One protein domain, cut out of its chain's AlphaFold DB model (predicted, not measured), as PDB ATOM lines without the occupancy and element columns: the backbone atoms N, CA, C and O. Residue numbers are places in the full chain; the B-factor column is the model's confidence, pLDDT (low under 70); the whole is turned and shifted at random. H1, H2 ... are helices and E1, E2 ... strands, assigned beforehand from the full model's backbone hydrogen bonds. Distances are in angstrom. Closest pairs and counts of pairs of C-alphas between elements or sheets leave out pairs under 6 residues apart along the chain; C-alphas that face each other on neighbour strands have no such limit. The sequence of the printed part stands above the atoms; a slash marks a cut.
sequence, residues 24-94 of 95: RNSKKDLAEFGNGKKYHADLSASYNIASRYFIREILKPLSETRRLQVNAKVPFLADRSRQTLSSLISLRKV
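This is residues 24 to 94 of the 95 residues of an uncharacterized protein of Thiovulum sp. ES (UniProt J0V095). One long helix, H1, makes most of the length of a rod, with the small strand hairpin E1-E2 at its first end. Beyond Leu 59, the last residue of H1, the backbone folds back through H2 and the short H3 to H4, which packs along residues 47 to 55 of H1. The printed part has 71 residues, in the order E1, E2, H1, H2, H3, H4; the two strands are antiparallel and the class is mostly helix. The whole is loose, with a radius of gyration of the C-alphas of 14.3 A and spans of 46 by 20 by 18 A.

E1, residues 30 to 32, and E2, residues 38 to 40, form an antiparallel hairpin at 145 degrees, with N 31 and O 39 2.8 A apart, within hydrogen-bond range. H1, residues 41 to 59, comes closest to E1 at the C-alphas of Ala 41 and Ala 31, 5.0 A apart. H4, residues 85 to 94, touches H1 at a shallow tilt of 28 degrees, the same way; their closest C-alphas, Ser 51 and Leu 85, are 5.4 A apart. H2, residues 64 to 73, and H4 only just touch, only at their ends, with 3 pairs of C-alphas within 8 A, the closest Val 70 and Val 94 at 6.6 A. H3, residues 75 to 78, is close to but not clearly touching H2, with C-alphas Asn 71 and Leu 77 closest at 6.2 A. Every O i to N i+4 pair is within hydrogen-bond range in H1 and H2, and 5 of 6 in H4; H3 is too short for such a pair.

E1 begins at C-alpha 30 (-0.104, 20.035, 5.526). H1 is 27.1 A long, H4 14.8 A and H2 14.3 A. H4 ends at C-alpha 94 (-5.507, -10.791, 12.554).

The C-alphas farthest apart, Ser 26 and Thr 65, are 46.5 A apart. The printed part has no cut, no link is long, and no printed residue is under 70 in pLDDT.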
ATOM      1  N   ARG A  24      -1.219  20.975  12.353       94.25
ATOM      2  CA  ARG A  24      -1.410  21.538  11.010       94.25
ATOM      3  C   ARG A  24      -0.625  22.823  10.853       94.25
ATOM      4  O   ARG A  24      -0.498  23.593  11.801       94.25
ATOM      5  N   ASN A  25      -0.163  23.078   9.635       93.88
ATOM      6  CA  ASN A  25       0.389  24.381   9.288       93.88
ATOM      7  C   ASN A  25      -0.714  25.460   9.199       93.88
ATOM      8  O   ASN A  25      -1.912  25.173   9.267       93.88
ATOM      9  N   SER A  26      -0.306  26.716   9.000       94.25
ATOM     10  CA  SER A  26      -1.215  27.869   8.898       94.25
ATOM     11  C   SER A  26      -2.253  27.733   7.778       94.25
ATOM     12  O   SER A  26      -3.416  28.085   7.968       94.25
ATOM     13  N   LYS A  27      -1.849  27.174   6.631       93.75
ATOM     14  CA  LYS A  27      -2.721  26.926   5.474       93.75
ATOM     15  C   LYS A  27      -3.638  25.708   5.638       93.75
ATOM     16  O   LYS A  27      -4.574  25.559   4.862       93.75
ATOM     17  N   LYS A  28      -3.411  24.867   6.656       91.69
ATOM     18  CA  LYS A  28      -4.142  23.622   6.959       91.69
ATOM     19  C   LYS A  28      -4.096  22.548   5.861       91.69
ATOM     20  O   LYS A  28      -4.807  21.550   5.980       91.69
ATOM     21  N   ASP A  29      -3.258  22.718   4.846       94.12
ATOM     22  CA  ASP A  29      -3.038  21.779   3.740       94.12
ATOM     23  C   ASP A  29      -2.031  20.679   4.108       94.12
ATOM     24  O   ASP A  29      -2.137  19.551   3.618       94.12
ATOM     25  N   LEU A  30      -1.092  20.976   5.010       96.31
ATOM     26  CA  LEU A  30      -0.104  20.035   5.526       96.31
ATOM     27  C   LEU A  30      -0.372  19.686   6.991       96.31
ATOM     28  O   LEU A  30      -0.661  20.541   7.833       96.31
ATOM     29  N   ALA A  31      -0.226  18.400   7.277       96.31
ATOM     30  CA  ALA A  31      -0.311  17.783   8.582       96.31
ATOM     31  C   ALA A  31       1.062  17.229   8.975       96.31
ATOM     32  O   ALA A  31       1.644  16.432   8.239       96.31
ATOM     33  N   GLU A  32       1.554  17.626  10.140       96.88
ATOM     34  CA  GLU A  32       2.735  17.065  10.782       96.88
ATOM     35  C   GLU A  32       2.306  16.001  11.789       96.88
ATOM     36  O   GLU A  32       1.424  16.218  12.626       96.88
ATOM     37  N   PHE A  33       2.886  14.818  11.648       96.12
ATOM     38  CA  PHE A  33       2.567  13.653  12.459       96.12
ATOM     39  C   PHE A  33       3.484  13.623  13.683       96.12
ATOM     40  O   PHE A  33       4.559  14.219  13.670       96.12
ATOM     41  N   GLY A  34       3.111  12.870  14.722       90.88
ATOM     42  CA  GLY A  34       3.929  12.739  15.939       90.88
ATOM     43  C   GLY A  34       5.351  12.201  15.707       90.88
ATOM     44  O   GLY A  34       6.208  12.343  16.570       90.88
ATOM     45  N   ASN A  35       5.623  11.618  14.537       90.62
ATOM     46  CA  ASN A  35       6.945  11.149  14.114       90.62
ATOM     47  C   ASN A  35       7.760  12.188  13.308       90.62
ATOM     48  O   ASN A  35       8.786  11.832  12.731       90.62
ATOM     49  N   GLY A  36       7.295  13.439  13.210       92.12
ATOM     50  CA  GLY A  36       7.950  14.527  12.473       92.12
ATOM     51  C   GLY A  36       7.749  14.491  10.952       92.12
ATOM     52  O   GLY A  36       8.215  15.383  10.241       92.12
ATOM     53  N   LYS A  37       7.044  13.484  10.417       94.38
ATOM     54  CA  LYS A  37       6.734  13.412   8.983       94.38
ATOM     55  C   LYS A  37       5.590  14.354   8.628       94.38
ATOM     56  O   LYS A  37       4.643  14.521   9.395       94.38
ATOM     57  N   LYS A  38       5.661  14.933   7.428       95.81
ATOM     58  CA  LYS A  38       4.662  15.871   6.900       95.81
ATOM     59  C   LYS A  38       3.942  15.264   5.705       95.81
ATOM     60  O   LYS A  38       4.581  14.775   4.776       95.81
ATOM     61  N   TYR A  39       2.619  15.324   5.729       95.94
ATOM     62  CA  TYR A  39       1.743  14.804   4.682       95.94
ATOM     63  C   TYR A  39       0.621  15.791   4.378       95.94
ATOM     64  O   TYR A  39       0.295  16.640   5.203       95.94
ATOM     65  N   HIS A  40      -0.031  15.651   3.225       96.88
ATOM     66  CA  HIS A  40      -1.255  16.400   2.955       96.88
ATOM     67  C   HIS A  40      -2.371  15.997   3.927       96.88
ATOM     68  O   HIS A  40      -2.656  14.808   4.118       96.88
ATOM     69  N   ALA A  41      -3.020  16.992   4.532       95.62
ATOM     70  CA  ALA A  41      -4.084  16.782   5.509       95.62
ATOM     71  C   ALA A  41      -5.282  16.039   4.893       95.62
ATOM     72  O   ALA A  41      -5.812  15.114   5.514       95.62
ATOM     73  N   ASP A  42      -5.651  16.381   3.655       96.06
ATOM     74  CA  ASP A  42      -6.755  15.745   2.924       96.06
ATOM     75  C   ASP A  42      -6.464  14.284   2.586       96.06
ATOM     76  O   ASP A  42      -7.346  13.431   2.705       96.06
ATOM     77  N   LEU A  43      -5.214  13.967   2.234       96.00
ATOM     78  CA  LEU A  43      -4.785  12.593   1.977       96.00
ATOM     79  C   LEU A  43      -4.909  11.745   3.249       96.00
ATOM     80  O   LEU A  43      -5.507  10.669   3.229       96.00
ATOM     81  N   SER A  44      -4.404  12.263   4.372       96.50
ATOM     82  CA  SER A  44      -4.511  11.596   5.673       96.50
ATOM     83  C   SER A  44      -5.968  11.357   6.078       96.50
ATOM     84  O   SER A  44      -6.352  10.240   6.437       96.50
ATOM     85  N   ALA A  45      -6.812  12.383   5.944       96.81
ATOM     86  CA  ALA A  45      -8.232  12.280   6.251       96.81
ATOM     87  C   ALA A  45      -8.950  11.270   5.341       96.81
ATOM     88  O   ALA A  45      -9.744  10.464   5.832       96.81
ATOM     89  N   SER A  46      -8.638  11.267   4.042       97.31
ATOM     90  CA  SER A  46      -9.219  10.347   3.056       97.31
ATOM     91  C   SER A  46      -8.899   8.890   3.382       97.31
ATOM     92  O   SER A  46      -9.801   8.049   3.379       97.31
ATOM     93  N   TYR A  47      -7.653   8.594   3.769       97.44
ATOM     94  CA  TYR A  47      -7.280   7.255   4.222       97.44
ATOM     95  C   TYR A  47      -8.067   6.820   5.456       97.44
ATOM     96  O   TYR A  47      -8.566   5.694   5.501       97.44
ATOM     97  N   ASN A  48      -8.243   7.703   6.436       97.38
ATOM     98  CA  ASN A  48      -9.004   7.385   7.643       97.38
ATOM     99  C   ASN A  48     -10.501   7.173   7.353       97.38
ATOM    100  O   ASN A  48     -11.111   6.262   7.917       97.38
ATOM    101  N   ILE A  49     -11.094   7.964   6.451       97.50
ATOM    102  CA  ILE A  49     -12.489   7.797   6.006       97.50
ATOM    103  C   ILE A  49     -12.676   6.432   5.331       97.50
ATOM    104  O   ILE A  49     -13.564   5.671   5.723       97.50
ATOM    105  N   ALA A  50     -11.819   6.096   4.363       97.00
ATOM    106  CA  ALA A  50     -11.879   4.815   3.661       97.00
ATOM    107  C   ALA A  50     -11.666   3.635   4.622       97.00
ATOM    108  O   ALA A  50     -12.403   2.650   4.587       97.00
ATOM    109  N   SER A  51     -10.710   3.759   5.545       97.12
ATOM    110  CA  SER A  51     -10.381   2.697   6.500       97.12
ATOM    111  C   SER A  51     -11.562   2.326   7.387       97.12
ATOM    112  O   SER A  51     -11.816   1.145   7.605       97.12
ATOM    113  N   ARG A  52     -12.352   3.307   7.833       96.19
ATOM    114  CA  ARG A  52     -13.565   3.057   8.632       96.19
ATOM    115  C   ARG A  52     -14.626   2.272   7.875       96.19
ATOM    116  O   ARG A  52     -15.326   1.463   8.482       96.19
ATOM    117  N   TYR A  53     -14.753   2.497   6.567       96.88
ATOM    118  CA  TYR A  53     -15.642   1.695   5.732       96.88
ATOM    119  C   TYR A  53     -15.173   0.238   5.710       96.88
ATOM    120  O   TYR A  53     -15.934  -0.646   6.098       96.88
ATOM    121  N   PHE A  54     -13.908  -0.008   5.361       96.75
ATOM    122  CA  PHE A  54     -13.380  -1.370   5.264       96.75
ATOM    123  C   PHE A  54     -13.367  -2.105   6.605       96.75
ATOM    124  O   PHE A  54     -13.760  -3.265   6.656       96.75
ATOM    125  N   ILE A  55     -13.000  -1.438   7.704       96.31
ATOM    126  CA  ILE A  55     -13.074  -2.022   9.050       96.31
ATOM    127  C   ILE A  55     -14.507  -2.468   9.352       96.31
ATOM    128  O   ILE A  55     -14.722  -3.590   9.806       96.31
ATOM    129  N   ARG A  56     -15.506  -1.621   9.068       95.50
ATOM    130  CA  ARG A  56     -16.912  -1.983   9.268       95.50
ATOM    131  C   ARG A  56     -17.304  -3.188   8.418       95.50
ATOM    132  O   ARG A  56     -17.918  -4.100   8.959       95.50
ATOM    133  N   GLU A  57     -16.972  -3.199   7.129       96.19
ATOM    134  CA  GLU A  57     -17.330  -4.302   6.226       96.19
ATOM    135  C   GLU A  57     -16.643  -5.621   6.608       96.19
ATOM    136  O   GLU A  57     -17.279  -6.666   6.535       96.19
ATOM    137  N   ILE A  58     -15.396  -5.582   7.091       95.81
ATOM    138  CA  ILE A  58     -14.674  -6.770   7.574       95.81
ATOM    139  C   ILE A  58     -15.288  -7.297   8.874       95.81
ATOM    140  O   ILE A  58     -15.462  -8.503   9.032       95.81
ATOM    141  N   LEU A  59     -15.628  -6.413   9.816       94.75
ATOM    142  CA  LEU A  59     -16.170  -6.825  11.112       94.75
ATOM    143  C   LEU A  59     -17.650  -7.226  11.032       94.75
ATOM    144  O   LEU A  59     -18.100  -8.049  11.831       94.75
ATOM    145  N   LYS A  60     -18.430  -6.660  10.101       94.25
ATOM    146  CA  LYS A  60     -19.878  -6.893   9.968       94.25
ATOM    147  C   LYS A  60     -20.275  -8.381   9.870       94.25
ATOM    148  O   LYS A  60     -21.183  -8.746  10.614       94.25
ATOM    149  N   PRO A  61     -19.630  -9.235   9.055       96.19
ATOM    150  CA  PRO A  61     -19.992 -10.651   8.935       96.19
ATOM    151  C   PRO A  61     -19.454 -11.545  10.063       96.19
ATOM    152  O   PRO A  61     -19.852 -12.702  10.156       96.19
ATOM    153  N   LEU A  62     -18.537 -11.058  10.906       94.75
ATOM    154  CA  LEU A  62     -17.953 -11.875  11.972       94.75
ATOM    155  C   LEU A  62     -18.964 -12.134  13.096       94.75
ATOM    156  O   LEU A  62     -19.678 -11.219  13.518       94.75
ATOM    157  N   SER A  63     -18.949 -13.359  13.632       96.12
ATOM    158  CA  SER A  63     -19.664 -13.700  14.865       96.12
ATOM    159  C   SER A  63     -19.127 -12.902  16.053       96.12
ATOM    160  O   SER A  63     -17.985 -12.432  16.043       96.12
ATOM    161  N   GLU A  64     -19.932 -12.768  17.105       94.25
ATOM    162  CA  GLU A  64     -19.538 -12.022  18.304       94.25
ATOM    163  C   GLU A  64     -18.260 -12.574  18.938       94.25
ATOM    164  O   GLU A  64     -17.343 -11.807  19.222       94.25
ATOM    165  N   THR A  65     -18.129 -13.899  19.048       95.75
ATOM    166  CA  THR A  65     -16.919 -14.547  19.578       95.75
ATOM    167  C   THR A  65     -15.673 -14.164  18.780       95.75
ATOM    168  O   THR A  65     -14.656 -13.788  19.360       95.75
ATOM    169  N   ARG A  66     -15.749 -14.190  17.440       94.62
ATOM    170  CA  ARG A  66     -14.624 -13.786  16.581       94.62
ATOM    171  C   ARG A  66     -14.341 -12.290  16.689       94.62
ATOM    172  O   ARG A  66     -13.178 -11.899  16.731       94.62
ATOM    173  N   ARG A  67     -15.371 -11.442  16.786       92.81
ATOM    174  CA  ARG A  67     -15.189  -9.998  17.014       92.81
ATOM    175  C   ARG A  67     -14.474  -9.710  18.328       92.81
ATOM    176  O   ARG A  67     -13.591  -8.861  18.342       92.81
ATOM    177  N   LEU A  68     -14.827 -10.409  19.405       92.88
ATOM    178  CA  LEU A  68     -14.159 -10.267  20.700       92.88
ATOM    179  C   LEU A  68     -12.689 -10.684  20.614       92.88
ATOM    180  O   LEU A  68     -11.827  -9.952  21.088       92.88
ATOM    181  N   GLN A  69     -12.384 -11.793  19.933       94.25
ATOM    182  CA  GLN A  69     -11.001 -12.225  19.695       94.25
ATOM    183  C   GLN A  69     -10.198 -11.197  18.883       94.25
ATOM    184  O   GLN A  69      -9.046 -10.914  19.208       94.25
ATOM    185  N   VAL A  70     -10.799 -10.611  17.843       94.44
ATOM    186  CA  VAL A  70     -10.165  -9.553  17.040       94.44
ATOM    187  C   VAL A  70      -9.930  -8.297  17.877       94.44
ATOM    188  O   VAL A  70      -8.822  -7.766  17.866       94.44
ATOM    189  N   ASN A  71     -10.928  -7.848  18.642       91.94
ATOM    190  CA  ASN A  71     -10.797  -6.686  19.522       91.94
ATOM    191  C   ASN A  71      -9.748  -6.913  20.619       91.94
ATOM    192  O   ASN A  71      -9.030  -5.981  20.960       91.94
ATOM    193  N   ALA A  72      -9.606  -8.139  21.132       93.06
ATOM    194  CA  ALA A  72      -8.559  -8.475  22.095       93.06
ATOM    195  C   ALA A  72      -7.150  -8.341  21.490       93.06
ATOM    196  O   ALA A  72      -6.238  -7.861  22.157       93.06
ATOM    197  N   LYS A  73      -6.970  -8.717  20.216       93.94
ATOM    198  CA  LYS A  73      -5.696  -8.544  19.497       93.94
ATOM    199  C   LYS A  73      -5.448  -7.096  19.064       93.94
ATOM    200  O   LYS A  73      -4.301  -6.678  18.945       93.94
ATOM    201  N   VAL A  74      -6.515  -6.349  18.780       93.25
ATOM    202  CA  VAL A  74      -6.459  -5.003  18.198       93.25
ATOM    203  C   VAL A  74      -7.413  -4.060  18.956       93.25
ATOM    204  O   VAL A  74      -8.487  -3.709  18.456       93.25
ATOM    205  N   PRO A  75      -7.038  -3.619  20.173       89.56
ATOM    206  CA  PRO A  75      -7.957  -2.963  21.110       89.56
ATOM    207  C   PRO A  75      -8.491  -1.611  20.627       89.56
ATOM    208  O   PRO A  75      -9.630  -1.246  20.919       89.56
ATOM    209  N   PHE A  76      -7.723  -0.870  19.824       85.44
ATOM    210  CA  PHE A  76      -8.159   0.432  19.308       85.44
ATOM    211  C   PHE A  76      -9.321   0.338  18.301       85.44
ATOM    212  O   PHE A  76      -9.916   1.362  17.971       85.44
ATOM    213  N   LEU A  77      -9.685  -0.857  17.810       90.56
ATOM    214  CA  LEU A  77     -10.860  -1.029  16.946       90.56
ATOM    215  C   LEU A  77     -12.177  -0.782  17.687       90.56
ATOM    216  O   LEU A  77     -13.171  -0.448  17.035       90.56
ATOM    217  N   ALA A  78     -12.178  -0.895  19.019       89.31
ATOM    218  CA  ALA A  78     -13.341  -0.609  19.848       89.31
ATOM    219  C   ALA A  78     -13.782   0.863  19.734       89.31
ATOM    220  O   ALA A  78     -14.979   1.147  19.670       89.31
ATOM    221  N   ASP A  79     -12.832   1.800  19.617       91.50
ATOM    222  CA  ASP A  79     -13.130   3.220  19.419       91.50
ATOM    223  C   ASP A  79     -13.215   3.571  17.928       91.50
ATOM    224  O   ASP A  79     -12.243   3.948  17.267       91.50
ATOM    225  N   ARG A  80     -14.442   3.532  17.398       90.56
ATOM    226  CA  ARG A  80     -14.744   3.892  16.001       90.56
ATOM    227  C   ARG A  80     -14.331   5.319  15.624       90.56
ATOM    228  O   ARG A  80     -14.154   5.601  14.440       90.56
ATOM    229  N   SER A  81     -14.194   6.228  16.592       92.81
ATOM    230  CA  SER A  81     -13.804   7.622  16.345       92.81
ATOM    231  C   SER A  81     -12.294   7.818  16.205       92.81
ATOM    232  O   SER A  81     -11.868   8.856  15.692       92.81
ATOM    233  N   ARG A  82     -11.501   6.807  16.577       94.06
ATOM    234  CA  ARG A  82     -10.031   6.804  16.510       94.06
ATOM    235  C   ARG A  82      -9.454   5.835  15.480       94.06
ATOM    236  O   ARG A  82      -8.243   5.758  15.342       94.06
ATOM    237  N   GLN A  83     -10.298   5.132  14.725       95.81
ATOM    238  CA  GLN A  83      -9.840   4.234  13.663       95.81
ATOM    239  C   GLN A  83      -9.144   5.007  12.533       95.81
ATOM    240  O   GLN A  83      -9.710   5.972  11.993       95.81
ATOM    241  N   THR A  84      -7.951   4.531  12.172       96.81
ATOM    242  CA  THR A  84      -7.079   5.059  11.112       96.81
ATOM    243  C   THR A  84      -6.679   3.962  10.116       96.81
ATOM    244  O   THR A  84      -7.100   2.809  10.242       96.81
ATOM    245  N   LEU A  85      -5.857   4.291   9.114       96.88
ATOM    246  CA  LEU A  85      -5.307   3.296   8.181       96.88
ATOM    247  C   LEU A  85      -4.470   2.224   8.884       96.88
ATOM    248  O   LEU A  85      -4.617   1.037   8.595       96.88
ATOM    249  N   SER A  86      -3.663   2.614   9.867       96.50
ATOM    250  CA  SER A  86      -2.924   1.684  10.726       96.50
ATOM    251  C   SER A  86      -3.849   0.682  11.420       96.50
ATOM    252  O   SER A  86      -3.527  -0.507  11.538       96.50
ATOM    253  N   SER A  87      -5.061   1.123  11.780       96.06
ATOM    254  CA  SER A  87      -6.067   0.240  12.353       96.06
ATOM    255  C   SER A  87      -6.553  -0.829  11.381       96.06
ATOM    256  O   SER A  87      -6.663  -1.995  11.758       96.06
ATOM    257  N   LEU A  88      -6.808  -0.450  10.127       97.00
ATOM    258  CA  LEU A  88      -7.200  -1.385   9.073       97.00
ATOM    259  C   LEU A  88      -6.075  -2.379   8.756       97.00
ATOM    260  O   LEU A  88      -6.333  -3.574   8.623       97.00
ATOM    261  N   ILE A  89      -4.829  -1.905   8.671       97.00
ATOM    262  CA  ILE A  89      -3.661  -2.762   8.428       97.00
ATOM    263  C   ILE A  89      -3.523  -3.797   9.546       97.00
ATOM    264  O   ILE A  89      -3.324  -4.979   9.277       97.00
ATOM    265  N   SER A  90      -3.668  -3.369  10.800       96.38
ATOM    266  CA  SER A  90      -3.606  -4.266  11.956       96.38
ATOM    267  C   SER A  90      -4.751  -5.278  11.958       96.38
ATOM    268  O   SER A  90      -4.510  -6.461  12.179       96.38
ATOM    269  N   LEU A  91      -5.974  -4.844  11.633       96.12
ATOM    270  CA  LEU A  91      -7.127  -5.733  11.473       96.12
ATOM    271  C   LEU A  91      -6.861  -6.815  10.417       96.12
ATOM    272  O   LEU A  91      -7.151  -7.986  10.641       96.12
ATOM    273  N   ARG A  92      -6.270  -6.441   9.279       95.19
ATOM    274  CA  ARG A  92      -5.989  -7.371   8.179       95.19
ATOM    275  C   ARG A  92      -4.923  -8.418   8.516       95.19
ATOM    276  O   ARG A  92      -4.872  -9.442   7.852       95.19
ATOM    277  N   LYS A  93      -4.085  -8.174   9.527       94.38
ATOM    278  CA  LYS A  93      -3.102  -9.153  10.019       94.38
ATOM    279  C   LYS A  93      -3.714 -10.201  10.951       94.38
ATOM    280  O   LYS A  93      -3.077 -11.219  11.197       94.38
ATOM    281  N   VAL A  94      -4.895  -9.937  11.519       92.44
ATOM    282  CA  VAL A  94      -5.507 -10.791  12.554       92.44
ATOM    283  C   VAL A  94      -6.786 -11.502  12.113       92.44
ATOM    284  O   VAL A  94      -7.199 -12.432  12.807       92.44
TER     285      VAL A  94